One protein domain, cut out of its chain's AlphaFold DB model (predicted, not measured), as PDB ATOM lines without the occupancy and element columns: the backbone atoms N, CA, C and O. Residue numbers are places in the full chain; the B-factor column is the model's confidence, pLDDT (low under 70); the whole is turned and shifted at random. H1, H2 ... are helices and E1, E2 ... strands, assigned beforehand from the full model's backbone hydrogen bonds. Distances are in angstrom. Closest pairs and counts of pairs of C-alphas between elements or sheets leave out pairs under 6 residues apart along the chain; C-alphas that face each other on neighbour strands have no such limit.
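Overview. This is residues 128 to 233 of the 278 residues of an uncharacterized protein of Coprinellus micaceus (UniProt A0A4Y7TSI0). One four-stranded sheet, E1 to E4, has helix H3 lying over one face along its strands and no named helix on the opposite face. H1 and H2 pack on H3 and on each other, so that the three helices form a loosely crossed cluster, while a long unnamed stretch, residues 170 to 182, leads from H2 back to E2. The printed part has 106 residues with three named helices and four named strands, in the order H1 E1 H2 E2 H3 E3 E4. The sheet's order is E1 E2 E3 E4, mixed, and the class is mixed, helices and strands. The whole is compact, with a radius of gyration of the C-alphas of 13.7 A, and flat, spanning 40 by 36 by 17 A.

Arrangement. H1, residues 131 to 141, touches H2, residues 163 to 169, about perpendicular at 80 degrees; their closest C-alphas, those of Ala 131 and Tyr 166, are 4.4 A apart. H1 touches H3, residues 191 to 200, the same way at a tilt of 35.3 degrees, only just steep; the closest C-alphas are those of Val 138 and Ile 197, 6.9 A. H2 and H3 touch at a steep tilt of 64 degrees, with C-alphas 163 and 192 closest at 4.1 A. E1, residues 149 to 154, is parallel to E2, residues 183 to 188, with N 152 and O 185 at 2.9 A, within hydrogen-bond range. E2 is parallel to E3, residues 209 to 214, with N 211 and O 184 at 2.8 A. E3 and E4, residues 223 to 229, form an antiparallel hairpin, with N 212 and O 226 at 2.8 A. H3 is on the sheet, over E2 and E3, at a height over the sheet of 9.6 A; it runs along the strands, at 8 degrees to E2 on the local plane. This gives two layers, a helix on one face of a sheet. H1 and H2 are not on the sheet. E1, H2, E2 and E2, H3, E3 are strand-helix-strand units, two parallel neighbour strands with a helix between, each with a right-handed crossover. Residues 176 to 177 pair, parallel, with residues 201 to 202. Every O i to N i+4 pair is within hydrogen-bond range in H1, against 2 of 3 in H2 and 5 of 6 in H3.

Along the chain. H1 begins at C-alpha 131 (-33.855, -27.600, -40.108) and is 15.3 A long. E1 is 16.4 A long, H2 10.8 A, E2 16.7 A, H3 14.6 A and E3 16.6 A. E4, 16.9 A, ends at C-alpha 229 (-17.181, -35.903, -63.547).

Size, cuts and confidence. The C-alphas farthest apart, those of Ala 159 and Gly 232, are 40.3 A apart. The printed part has no cut, and the link from H2 to E2 is long, with 13 residues. The mean pLDDT of the printed part is 76.8; residue 128, residues 156 to 160 and residues 215 to 233 are under 70, and E4 has a mean of 49.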
ATOM      1  N   ALA A 128     -40.773 -34.324 -44.287       65.50
ATOM      2  CA  ALA A 128     -40.611 -32.942 -44.730       65.50
ATOM      3  C   ALA A 128     -39.219 -32.415 -44.330       65.50
ATOM      4  O   ALA A 128     -38.793 -32.603 -43.184       65.50
ATOM      5  N   VAL A 129     -38.497 -31.834 -45.291       70.62
ATOM      6  CA  VAL A 129     -37.171 -31.266 -45.045       70.62
ATOM      7  C   VAL A 129     -37.359 -30.083 -44.100       70.62
ATOM      8  O   VAL A 129     -37.962 -29.077 -44.442       70.62
ATOM      9  N   THR A 130     -36.883 -30.243 -42.874       76.69
ATOM     10  CA  THR A 130     -36.863 -29.216 -41.827       76.69
ATOM     11  C   THR A 130     -35.426 -28.979 -41.379       76.69
ATOM     12  O   THR A 130     -34.554 -29.835 -41.576       76.69
ATOM     13  N   ALA A 131     -35.167 -27.862 -40.696       78.69
ATOM     14  CA  ALA A 131     -33.855 -27.600 -40.108       78.69
ATOM     15  C   ALA A 131     -33.383 -28.735 -39.175       78.69
ATOM     16  O   ALA A 131     -32.216 -29.120 -39.222       78.69
ATOM     17  N   GLY A 132     -34.300 -29.362 -38.423       83.31
ATOM     18  CA  GLY A 132     -34.004 -30.546 -37.609       83.31
ATOM     19  C   GLY A 132     -33.539 -31.746 -38.440       83.31
ATOM     20  O   GLY A 132     -32.514 -32.346 -38.137       83.31
ATOM     21  N   THR A 133     -34.212 -32.049 -39.554       83.94
ATOM     22  CA  THR A 133     -33.799 -33.171 -40.422       83.94
ATOM     23  C   THR A 133     -32.446 -32.944 -41.101       83.94
ATOM     24  O   THR A 133     -31.705 -33.903 -41.319       83.94
ATOM     25  N   ILE A 134     -32.098 -31.691 -41.420       87.19
ATOM     26  CA  ILE A 134     -30.769 -31.347 -41.943       87.19
ATOM     27  C   ILE A 134     -29.716 -31.461 -40.839       87.19
ATOM     28  O   ILE A 134     -28.635 -31.993 -41.092       87.19
ATOM     29  N   ALA A 135     -30.031 -31.046 -39.610       88.00
ATOM     30  CA  ALA A 135     -29.149 -31.235 -38.462       88.00
ATOM     31  C   ALA A 135     -28.884 -32.726 -38.170       88.00
ATOM     32  O   ALA A 135     -27.735 -33.101 -37.907       88.00
ATOM     33  N   ASP A 136     -29.903 -33.583 -38.288       88.69
ATOM     34  CA  ASP A 136     -29.765 -35.038 -38.157       88.69
ATOM     35  C   ASP A 136     -28.861 -35.617 -39.251       88.69
ATOM     36  O   ASP A 136     -27.940 -36.375 -38.949       88.69
ATOM     37  N   LEU A 137     -29.068 -35.216 -40.513       90.38
ATOM     38  CA  LEU A 137     -28.215 -35.629 -41.629       90.38
ATOM     39  C   LEU A 137     -26.760 -35.214 -41.409       90.38
ATOM     40  O   LEU A 137     -25.850 -36.025 -41.531       90.38
ATOM     41  N   VAL A 138     -26.529 -33.949 -41.068       90.50
ATOM     42  CA  VAL A 138     -25.191 -33.408 -40.799       90.50
ATOM     43  C   VAL A 138     -24.511 -34.173 -39.663       90.50
ATOM     44  O   VAL A 138     -23.325 -34.489 -39.750       90.50
ATOM     45  N   SER A 139     -25.253 -34.503 -38.605       90.69
ATOM     46  CA  SER A 139     -24.739 -35.279 -37.475       90.69
ATOM     47  C   SER A 139     -24.396 -36.710 -37.882       90.69
ATOM     48  O   SER A 139     -23.324 -37.200 -37.534       90.69
ATOM     49  N   LEU A 140     -25.260 -37.346 -38.671       91.12
ATOM     50  CA  LEU A 140     -25.041 -38.675 -39.223       91.12
ATOM     51  C   LEU A 140     -23.812 -38.715 -40.141       91.12
ATOM     52  O   LEU A 140     -22.986 -39.616 -40.014       91.12
ATOM     53  N   LEU A 141     -23.657 -37.735 -41.037       93.12
ATOM     54  CA  LEU A 141     -22.552 -37.696 -41.995       93.12
ATOM     55  C   LEU A 141     -21.180 -37.674 -41.314       93.12
ATOM     56  O   LEU A 141     -20.225 -38.233 -41.843       93.12
ATOM     57  N   ARG A 142     -21.081 -37.091 -40.115       92.69
ATOM     58  CA  ARG A 142     -19.842 -37.096 -39.314       92.69
ATOM     59  C   ARG A 142     -19.446 -38.474 -38.801       92.69
ATOM     60  O   ARG A 142     -18.294 -38.660 -38.425       92.69
ATOM     61  N   LEU A 143     -20.384 -39.414 -38.747       92.69
ATOM     62  CA  LEU A 143     -20.120 -40.766 -38.270       92.69
ATOM     63  C   LEU A 143     -19.505 -41.650 -39.360       92.69
ATOM     64  O   LEU A 143     -18.972 -42.709 -39.047       92.69
ATOM     65  N   PHE A 144     -19.563 -41.234 -40.624       94.75
ATOM     66  CA  PHE A 144     -19.085 -42.035 -41.742       94.75
ATOM     67  C   PHE A 144     -17.595 -41.820 -42.028       94.75
ATOM     68  O   PHE A 144     -17.205 -40.898 -42.737       94.75
ATOM     69  N   ASP A 145     -16.752 -42.735 -41.554       92.81
ATOM     70  CA  ASP A 145     -15.313 -42.749 -41.855       92.81
ATOM     71  C   ASP A 145     -14.980 -43.449 -43.189       92.81
ATOM     72  O   ASP A 145     -13.934 -43.197 -43.792       92.81
ATOM     73  N   ARG A 146     -15.871 -44.332 -43.657       95.25
ATOM     74  CA  ARG A 146     -15.654 -45.252 -44.793       95.25
ATOM     75  C   ARG A 146     -16.605 -45.045 -45.971       95.25
ATOM     76  O   ARG A 146     -16.621 -45.868 -46.890       95.25
ATOM     77  N   LEU A 147     -17.415 -43.990 -45.944       96.81
ATOM     78  CA  LEU A 147     -18.399 -43.732 -46.988       96.81
ATOM     79  C   LEU A 147     -17.700 -43.327 -48.287       96.81
ATOM     80  O   LEU A 147     -17.037 -42.297 -48.360       96.81
ATOM     81  N   LYS A 148     -17.863 -44.168 -49.307       96.56
ATOM     82  CA  LYS A 148     -17.327 -43.991 -50.659       96.56
ATOM     83  C   LYS A 148     -18.333 -43.335 -51.589       96.56
ATOM     84  O   LYS A 148     -17.949 -42.550 -52.445       96.56
ATOM     85  N   ALA A 149     -19.615 -43.649 -51.428       95.88
ATOM     86  CA  ALA A 149     -20.675 -43.080 -52.245       95.88
ATOM     87  C   ALA A 149     -21.811 -42.564 -51.367       95.88
ATOM     88  O   ALA A 149     -22.427 -43.337 -50.630       95.88
ATOM     89  N   PHE A 150     -22.108 -41.275 -51.494       95.31
ATOM     90  CA  PHE A 150     -23.267 -40.640 -50.889       95.31
ATOM     91  C   PHE A 150     -24.125 -40.021 -51.981       95.31
ATOM     92  O   PHE A 150     -23.671 -39.116 -52.682       95.31
ATOM     93  N   LYS A 151     -25.357 -40.514 -52.127       93.19
ATOM     94  CA  LYS A 151     -26.357 -39.876 -52.977       93.19
ATOM     95  C   LYS A 151     -27.644 -39.642 -52.214       93.19
ATOM     96  O   LYS A 151     -28.151 -40.565 -51.574       93.19
ATOM     97  N   VAL A 152     -28.174 -38.433 -52.297       91.06
ATOM     98  CA  VAL A 152     -29.397 -38.060 -51.594       91.06
ATOM     99  C   VAL A 152     -30.244 -37.103 -52.420       91.06
ATOM    100  O   VAL A 152     -29.724 -36.176 -53.032       91.06
ATOM    101  N   TYR A 153     -31.554 -37.310 -52.382       86.69
ATOM    102  CA  TYR A 153     -32.561 -36.429 -52.963       86.69
ATOM    103  C   TYR A 153     -33.449 -35.853 -51.850       86.69
ATOM    104  O   TYR A 153     -34.139 -36.576 -51.124       86.69
ATOM    105  N   LEU A 154     -33.386 -34.535 -51.679       83.69
ATOM    106  CA  LEU A 154     -34.055 -33.757 -50.639       83.69
ATOM    107  C   LEU A 154     -35.237 -32.997 -51.255       83.69
ATOM    108  O   LEU A 154     -35.068 -31.883 -51.737       83.69
ATOM    109  N   ASP A 155     -36.433 -33.582 -51.262       71.56
ATOM    110  CA  ASP A 155     -37.573 -32.975 -51.962       71.56
ATOM    111  C   ASP A 155     -38.865 -33.043 -51.163       71.56
ATOM    112  O   ASP A 155     -39.444 -34.117 -51.022       71.56
ATOM    113  N   TYR A 156     -39.291 -31.897 -50.635       65.75
ATOM    114  CA  TYR A 156     -40.587 -31.652 -49.995       65.75
ATOM    115  C   TYR A 156     -40.804 -30.136 -49.882       65.75
ATOM    116  O   TYR A 156     -39.814 -29.410 -49.912       65.75
ATOM    117  N   PRO A 157     -42.057 -29.650 -49.742       58.78
ATOM    118  CA  PRO A 157     -42.350 -28.225 -49.768       58.78
ATOM    119  C   PRO A 157     -41.743 -27.572 -48.533       58.78
ATOM    120  O   PRO A 157     -42.316 -27.640 -47.443       58.78
ATOM    121  N   VAL A 158     -40.570 -26.974 -48.700       58.19
ATOM    122  CA  VAL A 158     -40.032 -26.080 -47.690       58.19
ATOM    123  C   VAL A 158     -40.471 -24.669 -48.038       58.19
ATOM    124  O   VAL A 158     -40.655 -24.322 -49.208       58.19
ATOM    125  N   ALA A 159     -40.671 -23.855 -47.006       59.12
ATOM    126  CA  ALA A 159     -40.635 -22.417 -47.195       59.12
ATOM    127  C   ALA A 159     -39.284 -22.055 -47.837       59.12
ATOM    128  O   ALA A 159     -38.295 -22.766 -47.650       59.12
ATOM    129  N   ASP A 160     -39.252 -20.991 -48.633       64.75
ATOM    130  CA  ASP A 160     -38.061 -20.562 -49.372       64.75
ATOM    131  C   ASP A 160     -37.027 -19.953 -48.400       64.75
ATOM    132  O   ASP A 160     -36.823 -18.745 -48.313       64.75
ATOM    133  N   GLU A 161     -36.462 -20.810 -47.552       76.69
ATOM    134  CA  GLU A 161     -35.605 -20.465 -46.426       76.69
ATOM    135  C   GLU A 161     -34.132 -20.531 -46.832       76.69
ATOM    136  O   GLU A 161     -33.679 -21.428 -47.553       76.69
ATOM    137  N   GLU A 162     -33.355 -19.573 -46.333       76.25
ATOM    138  CA  GLU A 162     -31.932 -19.460 -46.631       76.25
ATOM    139  C   GLU A 162     -31.074 -20.466 -45.846       76.25
ATOM    140  O   GLU A 162     -31.480 -21.042 -44.839       76.25
ATOM    141  N   MET A 163     -29.821 -20.636 -46.269       74.94
ATOM    142  CA  MET A 163     -28.835 -21.522 -45.638       74.94
ATOM    143  C   MET A 163     -28.720 -21.345 -44.109       74.94
ATOM    144  O   MET A 163     -28.671 -22.339 -43.380       74.94
ATOM    145  N   GLU A 164     -28.662 -20.104 -43.609       74.56
ATOM    146  CA  GLU A 164     -28.473 -19.836 -42.173       74.56
ATOM    147  C   GLU A 164     -29.629 -20.364 -41.318       74.56
ATOM    148  O   GLU A 164     -29.402 -20.782 -40.181       74.56
ATOM    149  N   PHE A 165     -30.844 -20.432 -41.872       81.94
ATOM    150  CA  PHE A 165     -31.981 -21.045 -41.192       81.94
ATOM    151  C   PHE A 165     -31.690 -22.513 -40.859       81.94
ATOM    152  O   PHE A 165     -31.796 -22.927 -39.705       81.94
ATOM    153  N   TYR A 166     -31.220 -23.297 -41.829       79.38
ATOM    154  CA  TYR A 166     -30.893 -24.709 -41.617       79.38
ATOM    155  C   TYR A 166     -29.664 -24.893 -40.719       79.38
ATOM    156  O   TYR A 166     -29.642 -25.778 -39.862       79.38
ATOM    157  N   LEU A 167     -28.656 -24.028 -40.866       78.56
ATOM    158  CA  LEU A 167     -27.462 -24.056 -40.018       78.56
ATOM    159  C   LEU A 167     -27.737 -23.647 -38.567       78.56
ATOM    160  O   LEU A 167     -26.950 -23.999 -37.689       78.56
ATOM    161  N   SER A 168     -28.815 -22.911 -38.291       81.56
ATOM    162  CA  SER A 168     -29.187 -22.520 -36.925       81.56
ATOM    163  C   SER A 168     -29.520 -23.728 -36.042       81.56
ATOM    164  O   SER A 168     -29.228 -23.720 -34.848       81.56
ATOM    165  N   SER A 169     -30.063 -24.794 -36.640       79.81
ATOM    166  CA  SER A 169     -30.398 -26.045 -35.944       79.81
ATOM    167  C   SER A 169     -29.220 -27.010 -35.848       79.81
ATOM    168  O   SER A 169     -29.198 -27.891 -34.986       79.81
ATOM    169  N   ALA A 170     -28.203 -26.840 -36.694       76.69
ATOM    170  CA  ALA A 170     -26.950 -27.563 -36.574       76.69
ATOM    171  C   ALA A 170     -26.126 -26.964 -35.419       76.69
ATOM    172  O   ALA A 170     -25.220 -26.160 -35.630       76.69
ATOM    173  N   GLY A 171     -26.415 -27.385 -34.181       73.12
ATOM    174  CA  GLY A 171     -25.694 -26.937 -32.977       73.12
ATOM    175  C   GLY A 171     -24.178 -27.187 -33.022       73.12
ATOM    176  O   GLY A 171     -23.419 -26.591 -32.263       73.12
ATOM    177  N   ASN A 172     -23.727 -28.032 -33.952       78.25
ATOM    178  CA  ASN A 172     -22.331 -28.232 -34.287       78.25
ATOM    179  C   ASN A 172     -22.071 -27.852 -35.758       78.25
ATOM    180  O   ASN A 172     -22.614 -28.484 -36.669       78.25
ATOM    181  N   ARG A 173     -21.183 -26.874 -35.977       82.31
ATOM    182  CA  ARG A 173     -20.708 -26.407 -37.295       82.31
ATOM    183  C   ARG A 173     -19.305 -26.926 -37.657       82.31
ATOM    184  O   ARG A 173     -18.669 -26.392 -38.559       82.31
ATOM    185  N   THR A 174     -18.792 -27.948 -36.966       83.56
ATOM    186  CA  THR A 174     -17.502 -28.555 -37.322       83.56
ATOM    187  C   THR A 174     -17.566 -29.138 -38.733       83.56
ATOM    188  O   THR A 174     -18.567 -29.793 -39.063       83.56
ATOM    189  N   PRO A 175     -16.503 -28.966 -39.537       85.00
ATOM    190  CA  PRO A 175     -16.408 -29.601 -40.841       85.00
ATOM    191  C   PRO A 175     -16.629 -31.118 -40.758       85.00
ATOM    192  O   PRO A 175     -16.241 -31.777 -39.791       85.00
ATOM    193  N   ILE A 176     -17.287 -31.660 -41.774       88.06
ATOM    194  CA  ILE A 176     -17.544 -33.082 -41.975       88.06
ATOM    195  C   ILE A 176     -16.430 -33.604 -42.877       88.06
ATOM    196  O   ILE A 176     -16.268 -33.139 -44.007       88.06
ATOM    197  N   HIS A 177     -15.668 -34.573 -42.383       88.75
ATOM    198  CA  HIS A 177     -14.573 -35.186 -43.123       88.75
ATOM    199  C   HIS A 177     -15.005 -36.549 -43.664       88.75
ATOM    200  O   HIS A 177     -15.285 -37.451 -42.882       88.75
ATOM    201  N   LEU A 178     -15.015 -36.701 -44.991       91.81
ATOM    202  CA  LEU A 178     -15.337 -37.956 -45.680       91.81
ATOM    203  C   LEU A 178     -14.118 -38.393 -46.517       91.81
ATOM    204  O   LEU A 178     -14.085 -38.159 -47.723       91.81
ATOM    205  N   PRO A 179     -13.068 -38.960 -45.893       88.88
ATOM    206  CA  PRO A 179     -11.729 -39.052 -46.487       88.88
ATOM    207  C   PRO A 179     -11.621 -39.997 -47.688       88.88
ATOM    208  O   PRO A 179     -10.670 -39.893 -48.453       88.88
ATOM    209  N   VAL A 180     -12.565 -40.926 -47.837       93.38
ATOM    210  CA  VAL A 180     -12.587 -41.927 -48.916       93.38
ATOM    211  C   VAL A 180     -13.775 -41.736 -49.859       93.38
ATOM    212  O   VAL A 180     -14.151 -42.670 -50.564       93.38
ATOM    213  N   LEU A 181     -14.398 -40.552 -49.841       93.56
ATOM    214  CA  LEU A 181     -15.554 -40.252 -50.675       93.56
ATOM    215  C   LEU A 181     -15.140 -40.148 -52.146       93.56
ATOM    216  O   LEU A 181     -14.390 -39.261 -52.542       93.56
ATOM    217  N   GLU A 182     -15.676 -41.049 -52.957       91.62
ATOM    218  CA  GLU A 182     -15.448 -41.135 -54.399       91.62
ATOM    219  C   GLU A 182     -16.627 -40.527 -55.178       91.62
ATOM    220  O   GLU A 182     -16.437 -39.970 -56.260       91.62
ATOM    221  N   VAL A 183     -17.847 -40.610 -54.633       91.94
ATOM    222  CA  VAL A 183     -19.078 -40.121 -55.269       91.94
ATOM    223  C   VAL A 183     -19.914 -39.314 -54.281       91.94
ATOM    224  O   VAL A 183     -20.348 -39.843 -53.257       91.94
ATOM    225  N   LEU A 184     -20.201 -38.062 -54.635       92.12
ATOM    226  CA  LEU A 184     -21.156 -37.190 -53.957       92.12
ATOM    227  C   LEU A 184     -22.227 -36.743 -54.955       92.12
ATOM    228  O   LEU A 184     -21.897 -36.152 -55.978       92.12
ATOM    229  N   ASP A 185     -23.491 -37.038 -54.670       90.69
ATOM    230  CA  ASP A 185     -24.633 -36.629 -55.494       90.69
ATOM    231  C   ASP A 185     -25.736 -36.083 -54.579       90.69
ATOM    232  O   ASP A 185     -26.361 -36.836 -53.834       90.69
ATOM    233  N   ILE A 186     -25.931 -34.770 -54.546       89.06
ATOM    234  CA  ILE A 186     -26.946 -34.147 -53.692       89.06
ATOM    235  C   ILE A 186     -27.928 -33.412 -54.584       89.06
ATOM    236  O   ILE A 186     -27.580 -32.437 -55.245       89.06
ATOM    237  N   HIS A 187     -29.178 -33.842 -54.558       85.12
ATOM    238  CA  HIS A 187     -30.265 -33.129 -55.202       85.12
ATOM    239  C   HIS A 187     -31.175 -32.497 -54.157       85.12
ATOM    240  O   HIS A 187     -31.478 -33.113 -53.136       85.12
ATOM    241  N   SER A 188     -31.647 -31.284 -54.423       83.50
ATOM    242  CA  SER A 188     -32.709 -30.648 -53.644       83.50
ATOM    243  C   SER A 188     -33.552 -29.736 -54.521       83.50
ATOM    244  O   SER A 188     -33.014 -28.998 -55.339       83.50
ATOM    245  N   SER A 189     -34.864 -29.681 -54.314       78.38
ATOM    246  CA  SER A 189     -35.697 -28.654 -54.959       78.38
ATOM    247  C   SER A 189     -35.382 -27.232 -54.463       78.38
ATOM    248  O   SER A 189     -35.657 -26.269 -55.173       78.38
ATOM    249  N   HIS A 190     -34.715 -27.098 -53.307       77.50
ATOM    250  CA  HIS A 190     -34.379 -25.820 -52.669       77.50
ATOM    251  C   HIS A 190     -32.869 -25.628 -52.453       77.50
ATOM    252  O   HIS A 190     -32.155 -26.571 -52.094       77.50
ATOM    253  N   ARG A 191     -32.388 -24.385 -52.589       77.44
ATOM    254  CA  ARG A 191     -30.963 -24.025 -52.438       77.44
ATOM    255  C   ARG A 191     -30.477 -24.015 -50.982       77.44
ATOM    256  O   ARG A 191     -29.345 -24.417 -50.722       77.44
ATOM    257  N   GLY A 192     -31.317 -23.609 -50.025       81.00
ATOM    258  CA  GLY A 192     -30.953 -23.486 -48.603       81.00
ATOM    259  C   GLY A 192     -30.341 -24.757 -47.986       81.00
ATOM    260  O   GLY A 192     -29.212 -24.695 -47.487       81.00
ATOM    261  N   PRO A 193     -31.012 -25.926 -48.071       82.12
ATOM    262  CA  PRO A 193     -30.470 -27.194 -47.583       82.12
ATOM    263  C   PRO A 193     -29.133 -27.583 -48.226       82.12
ATOM    264  O   PRO A 193     -28.233 -28.060 -47.533       82.12
ATOM    265  N   LEU A 194     -28.982 -27.352 -49.538       81.56
ATOM    266  CA  LEU A 194     -27.743 -27.641 -50.268       81.56
ATOM    267  C   LEU A 194     -26.597 -26.784 -49.743       81.56
ATOM    268  O   LEU A 194     -25.550 -27.323 -49.390       81.56
ATOM    269  N   GLY A 195     -26.813 -25.470 -49.630       79.31
ATOM    270  CA  GLY A 195     -25.820 -24.544 -49.090       79.31
ATOM    271  C   GLY A 195     -25.381 -24.948 -47.683       79.31
ATOM    272  O   GLY A 195     -24.185 -24.999 -47.399       79.31
ATOM    273  N   ALA A 196     -26.328 -25.337 -46.823       83.19
ATOM    274  CA  ALA A 196     -26.031 -25.751 -45.455       83.19
ATOM    275  C   ALA A 196     -25.142 -27.004 -45.417       83.19
ATOM    276  O   ALA A 196     -24.109 -27.005 -44.746       83.19
ATOM    277  N   ILE A 197     -25.486 -28.042 -46.181       85.94
ATOM    278  CA  ILE A 197     -24.699 -29.279 -46.251       85.94
ATOM    279  C   ILE A 197     -23.309 -29.009 -46.849       85.94
ATOM    280  O   ILE A 197     -22.296 -29.391 -46.261       85.94
ATOM    281  N   LEU A 198     -23.240 -28.308 -47.983       84.75
ATOM    282  CA  LEU A 198     -21.984 -28.012 -48.678       84.75
ATOM    283  C   LEU A 198     -21.062 -27.096 -47.864       84.75
ATOM    284  O   LEU A 198     -19.844 -27.232 -47.941       84.75
ATOM    285  N   SER A 199     -21.613 -26.205 -47.034       80.69
ATOM    286  CA  SER A 199     -20.819 -25.362 -46.132       80.69
ATOM    287  C   SER A 199     -20.109 -26.151 -45.024       80.69
ATOM    288  O   SER A 199     -19.165 -25.635 -44.418       80.69
ATOM    289  N   LEU A 200     -20.533 -27.393 -44.767       84.75
ATOM    290  CA  LEU A 200     -19.986 -28.251 -43.719       84.75
ATOM    291  C   LEU A 200     -19.176 -29.425 -44.276       84.75
ATOM    292  O   LEU A 200     -18.255 -29.870 -43.599       84.75
ATOM    293  N   ILE A 201     -19.473 -29.937 -45.472       86.31
ATOM    294  CA  ILE A 201     -18.736 -31.068 -46.058       86.31
ATOM    295  C   ILE A 201     -17.387 -30.622 -46.628       86.31
ATOM    296  O   ILE A 201     -17.320 -29.746 -47.484       86.31
ATOM    297  N   HIS A 202     -16.316 -31.302 -46.216       85.44
ATOM    298  CA  HIS A 202     -15.023 -31.243 -46.889       85.44
ATOM    299  C   HIS A 202     -14.956 -32.332 -47.965       85.44
ATOM    300  O   HIS A 202     -14.948 -33.527 -47.661       85.44
ATOM    301  N   ILE A 203     -14.900 -31.905 -49.224       78.62
ATOM    302  CA  ILE A 203     -14.842 -32.784 -50.393       78.62
ATOM    303  C   ILE A 203     -13.383 -33.195 -50.671       78.62
ATOM    304  O   ILE A 203     -12.523 -32.314 -50.771       78.62
ATOM    305  N   PRO A 204     -13.074 -34.500 -50.810       78.50
ATOM    306  CA  PRO A 204     -11.746 -34.956 -51.213       78.50
ATOM    307  C   PRO A 204     -11.322 -34.408 -52.576       78.50
ATOM    308  O   PRO A 204     -12.132 -34.261 -53.490       78.50
ATOM    309  N   LYS A 205     -10.021 -34.144 -52.732       76.25
ATOM    310  CA  LYS A 205      -9.460 -33.596 -53.979       76.25
ATOM    311  C   LYS A 205      -9.546 -34.569 -55.156       76.25
ATOM    312  O   LYS A 205      -9.568 -34.139 -56.300       76.25
ATOM    313  N   ASP A 206      -9.557 -35.863 -54.872       77.44
ATOM    314  CA  ASP A 206      -9.605 -36.961 -55.833       77.44
ATOM    315  C   ASP A 206     -11.011 -37.559 -55.987       77.44
ATOM    316  O   ASP A 206     -11.161 -38.696 -56.438       77.44
ATOM    317  N   ILE A 207     -12.053 -36.789 -55.645       82.00
ATOM    318  CA  ILE A 207     -13.435 -37.212 -55.858       82.00
ATOM    319  C   ILE A 207     -13.672 -37.533 -57.344       82.00
ATOM    320  O   ILE A 207     -13.324 -36.754 -58.234       82.00
ATOM    321  N   SER A 208     -14.253 -38.705 -57.614       81.50
ATOM    322  CA  SER A 208     -14.504 -39.196 -58.977       81.50
ATOM    323  C   SER A 208     -15.753 -38.564 -59.593       81.50
ATOM    324  O   SER A 208     -15.819 -38.317 -60.798       81.50
ATOM    325  N   ARG A 209     -16.768 -38.301 -58.764       82.62
ATOM    326  CA  ARG A 209     -18.011 -37.652 -59.180       82.62
ATOM    327  C   ARG A 209     -18.541 -36.738 -58.087       82.62
ATOM    328  O   ARG A 209     -18.760 -37.185 -56.963       82.62
ATOM    329  N   LEU A 210     -18.824 -35.500 -58.465       84.56
ATOM    330  CA  LEU A 210     -19.498 -34.506 -57.647       84.56
ATOM    331  C   LEU A 210     -20.657 -33.919 -58.450       84.56
ATOM    332  O   LEU A 210     -20.430 -33.188 -59.407       84.56
ATOM    333  N   ALA A 211     -21.883 -34.232 -58.055       83.25
ATOM    334  CA  ALA A 211     -23.091 -33.671 -58.640       83.25
ATOM    335  C   ALA A 211     -23.910 -32.979 -57.546       83.25
ATOM    336  O   ALA A 211     -24.182 -33.555 -56.492       83.25
ATOM    337  N   VAL A 212     -24.287 -31.726 -57.784       83.44
ATOM    338  CA  VAL A 212     -25.228 -30.974 -56.959       83.44
ATOM    339  C   VAL A 212     -26.268 -30.365 -57.882       83.44
ATOM    340  O   VAL A 212     -25.958 -29.524 -58.725       83.44
ATOM    341  N   THR A 213     -27.512 -30.786 -57.717       80.81
ATOM    342  CA  THR A 213     -28.612 -30.324 -58.564       80.81
ATOM    343  C   THR A 213     -29.637 -29.597 -57.710       80.81
ATOM    344  O   THR A 213     -30.011 -30.082 -56.639       80.81
ATOM    345  N   SER A 214     -30.068 -28.419 -58.171       76.94
ATOM    346  CA  SER A 214     -31.142 -27.665 -57.536       76.94
ATOM    347  C   SER A 214     -32.328 -27.507 -58.477       76.94
ATOM    348  O   SER A 214     -32.172 -27.204 -59.653       76.94
ATOM    349  N   GLY A 215     -33.535 -27.706 -57.964       69.88
ATOM    350  CA  GLY A 215     -34.767 -27.468 -58.711       69.88
ATOM    351  C   GLY A 215     -35.642 -28.704 -58.845       69.88
ATOM    352  O   GLY A 215     -35.319 -29.796 -58.373       69.88
ATOM    353  N   ASN A 216     -36.807 -28.498 -59.448       63.16
ATOM    354  CA  ASN A 216     -37.826 -29.527 -59.562       63.16
ATOM    355  C   ASN A 216     -37.464 -30.497 -60.698       63.16
ATOM    356  O   ASN A 216     -37.284 -30.055 -61.829       63.16
ATOM    357  N   ILE A 217     -37.350 -31.798 -60.408       55.22
ATOM    358  CA  ILE A 217     -37.047 -32.819 -61.429       55.22
ATOM    359  C   ILE A 217     -38.235 -33.025 -62.378       55.22
ATOM    360  O   ILE A 217     -38.035 -33.346 -63.549       55.22
ATOM    361  N   ASP A 218     -39.460 -32.779 -61.904       53.28
ATOM    362  CA  ASP A 218     -40.690 -33.045 -62.661       53.28
ATOM    363  C   ASP A 218     -41.028 -31.944 -63.687       53.28
ATOM    364  O   ASP A 218     -41.906 -32.119 -64.532       53.28
ATOM    365  N   GLY A 219     -40.319 -30.813 -63.648       44.69
ATOM    366  CA  GLY A 219     -40.369 -29.765 -64.664       44.69
ATOM    367  C   GLY A 219     -39.019 -29.666 -65.360       44.69
ATOM    368  O   GLY A 219     -37.984 -29.856 -64.735       44.69
ATOM    369  N   HIS A 220     -38.983 -29.335 -66.648       39.22
ATOM    370  CA  HIS A 220     -37.754 -29.151 -67.438       39.22
ATOM    371  C   HIS A 220     -36.855 -27.966 -66.984       39.22
ATOM    372  O   HIS A 220     -36.170 -27.356 -67.799       39.22
ATOM    373  N   SER A 221     -36.861 -27.622 -65.696       46.44
ATOM    374  CA  SER A 221     -36.211 -26.474 -65.066       46.44
ATOM    375  C   SER A 221     -35.392 -26.879 -63.832       46.44
ATOM    376  O   SER A 221     -35.345 -26.138 -62.851       46.44
ATOM    377  N   ALA A 222     -34.785 -28.069 -63.834       49.12
ATOM    378  CA  ALA A 222     -33.739 -28.388 -62.869       49.12
ATOM    379  C   ALA A 222     -32.462 -27.638 -63.275       49.12
ATOM    380  O   ALA A 222     -31.887 -27.886 -64.337       49.12
ATOM    381  N   GLU A 223     -32.029 -26.704 -62.437       49.75
ATOM    382  CA  GLU A 223     -30.773 -25.989 -62.598       49.75
ATOM    383  C   GLU A 223     -29.654 -26.870 -62.028       49.75
ATOM    384  O   GLU A 223     -29.578 -27.159 -60.828       49.75
ATOM    385  N   ARG A 224     -28.770 -27.356 -62.901       52.47
ATOM    386  CA  ARG A 224     -27.548 -28.017 -62.439       52.47
ATOM    387  C   ARG A 224     -26.631 -26.952 -61.851       52.47
ATOM    388  O   ARG A 224     -25.984 -26.226 -62.595       52.47
ATOM    389  N   VAL A 225     -26.591 -26.880 -60.522       52.41
ATOM    390  CA  VAL A 225     -25.748 -25.934 -59.772       52.41
ATOM    391  C   VAL A 225     -24.280 -26.372 -59.801       52.41
ATOM    392  O   VAL A 225     -23.378 -25.541 -59.769       52.41
ATOM    393  N   LEU A 226     -24.021 -27.681 -59.867       51.91
ATOM    394  CA  LEU A 226     -22.675 -28.249 -59.891       51.91
ATOM    395  C   LEU A 226     -22.683 -29.620 -60.572       51.91
ATOM    396  O   LEU A 226     -23.389 -30.520 -60.123       51.91
ATOM    397  N   ASP A 227     -21.874 -29.834 -61.605       42.72
ATOM    398  CA  ASP A 227     -21.672 -31.173 -62.172       42.72
ATOM    399  C   ASP A 227     -20.211 -31.344 -62.594       42.72
ATOM    400  O   ASP A 227     -19.753 -30.766 -63.581       42.72
ATOM    401  N   PHE A 228     -19.465 -32.127 -61.818       51.03
ATOM    402  CA  PHE A 228     -18.092 -32.513 -62.106       51.03
ATOM    403  C   PHE A 228     -17.973 -34.033 -62.158       51.03
ATOM    404  O   PHE A 228     -18.083 -34.734 -61.148       51.03
ATOM    405  N   ALA A 229     -17.654 -34.542 -63.345       40.94
ATOM    406  CA  ALA A 229     -17.181 -35.903 -63.547       40.94
ATOM    407  C   ALA A 229     -15.691 -35.853 -63.904       40.94
ATOM    408  O   ALA A 229     -15.314 -35.482 -65.022       40.94
ATOM    409  N   THR A 230     -14.816 -36.214 -62.964       40.22
ATOM    410  CA  THR A 230     -13.373 -36.276 -63.218       40.22
ATOM    411  C   THR A 230     -13.059 -37.587 -63.938       40.22
ATOM    412  O   THR A 230     -12.677 -38.605 -63.368       40.22
ATOM    413  N   CYS A 231     -13.231 -37.580 -65.257       31.81
ATOM    414  CA  CYS A 231     -12.826 -38.697 -66.101       31.81
ATOM    415  C   CYS A 231     -11.292 -38.694 -66.209       31.81
ATOM    416  O   CYS A 231     -10.739 -37.990 -67.050       31.81
ATOM    417  N   GLY A 232     -10.591 -39.423 -65.335       39.12
ATOM    418  CA  GLY A 232      -9.164 -39.728 -65.513       39.12
ATOM    419  C   GLY A 232      -8.214 -38.523 -65.578       39.12
ATOM    420  O   GLY A 232      -7.175 -38.609 -66.232       39.12
ATOM    421  N   ARG A 233      -8.540 -37.397 -64.932       36.94
ATOM    422  CA  ARG A 233      -7.638 -36.235 -64.882       36.94
ATOM    423  C   ARG A 233      -6.577 -36.427 -63.794       36.94
ATOM    424  O   ARG A 233      -6.872 -36.904 -62.702       36.94
TER     425      ARG A 233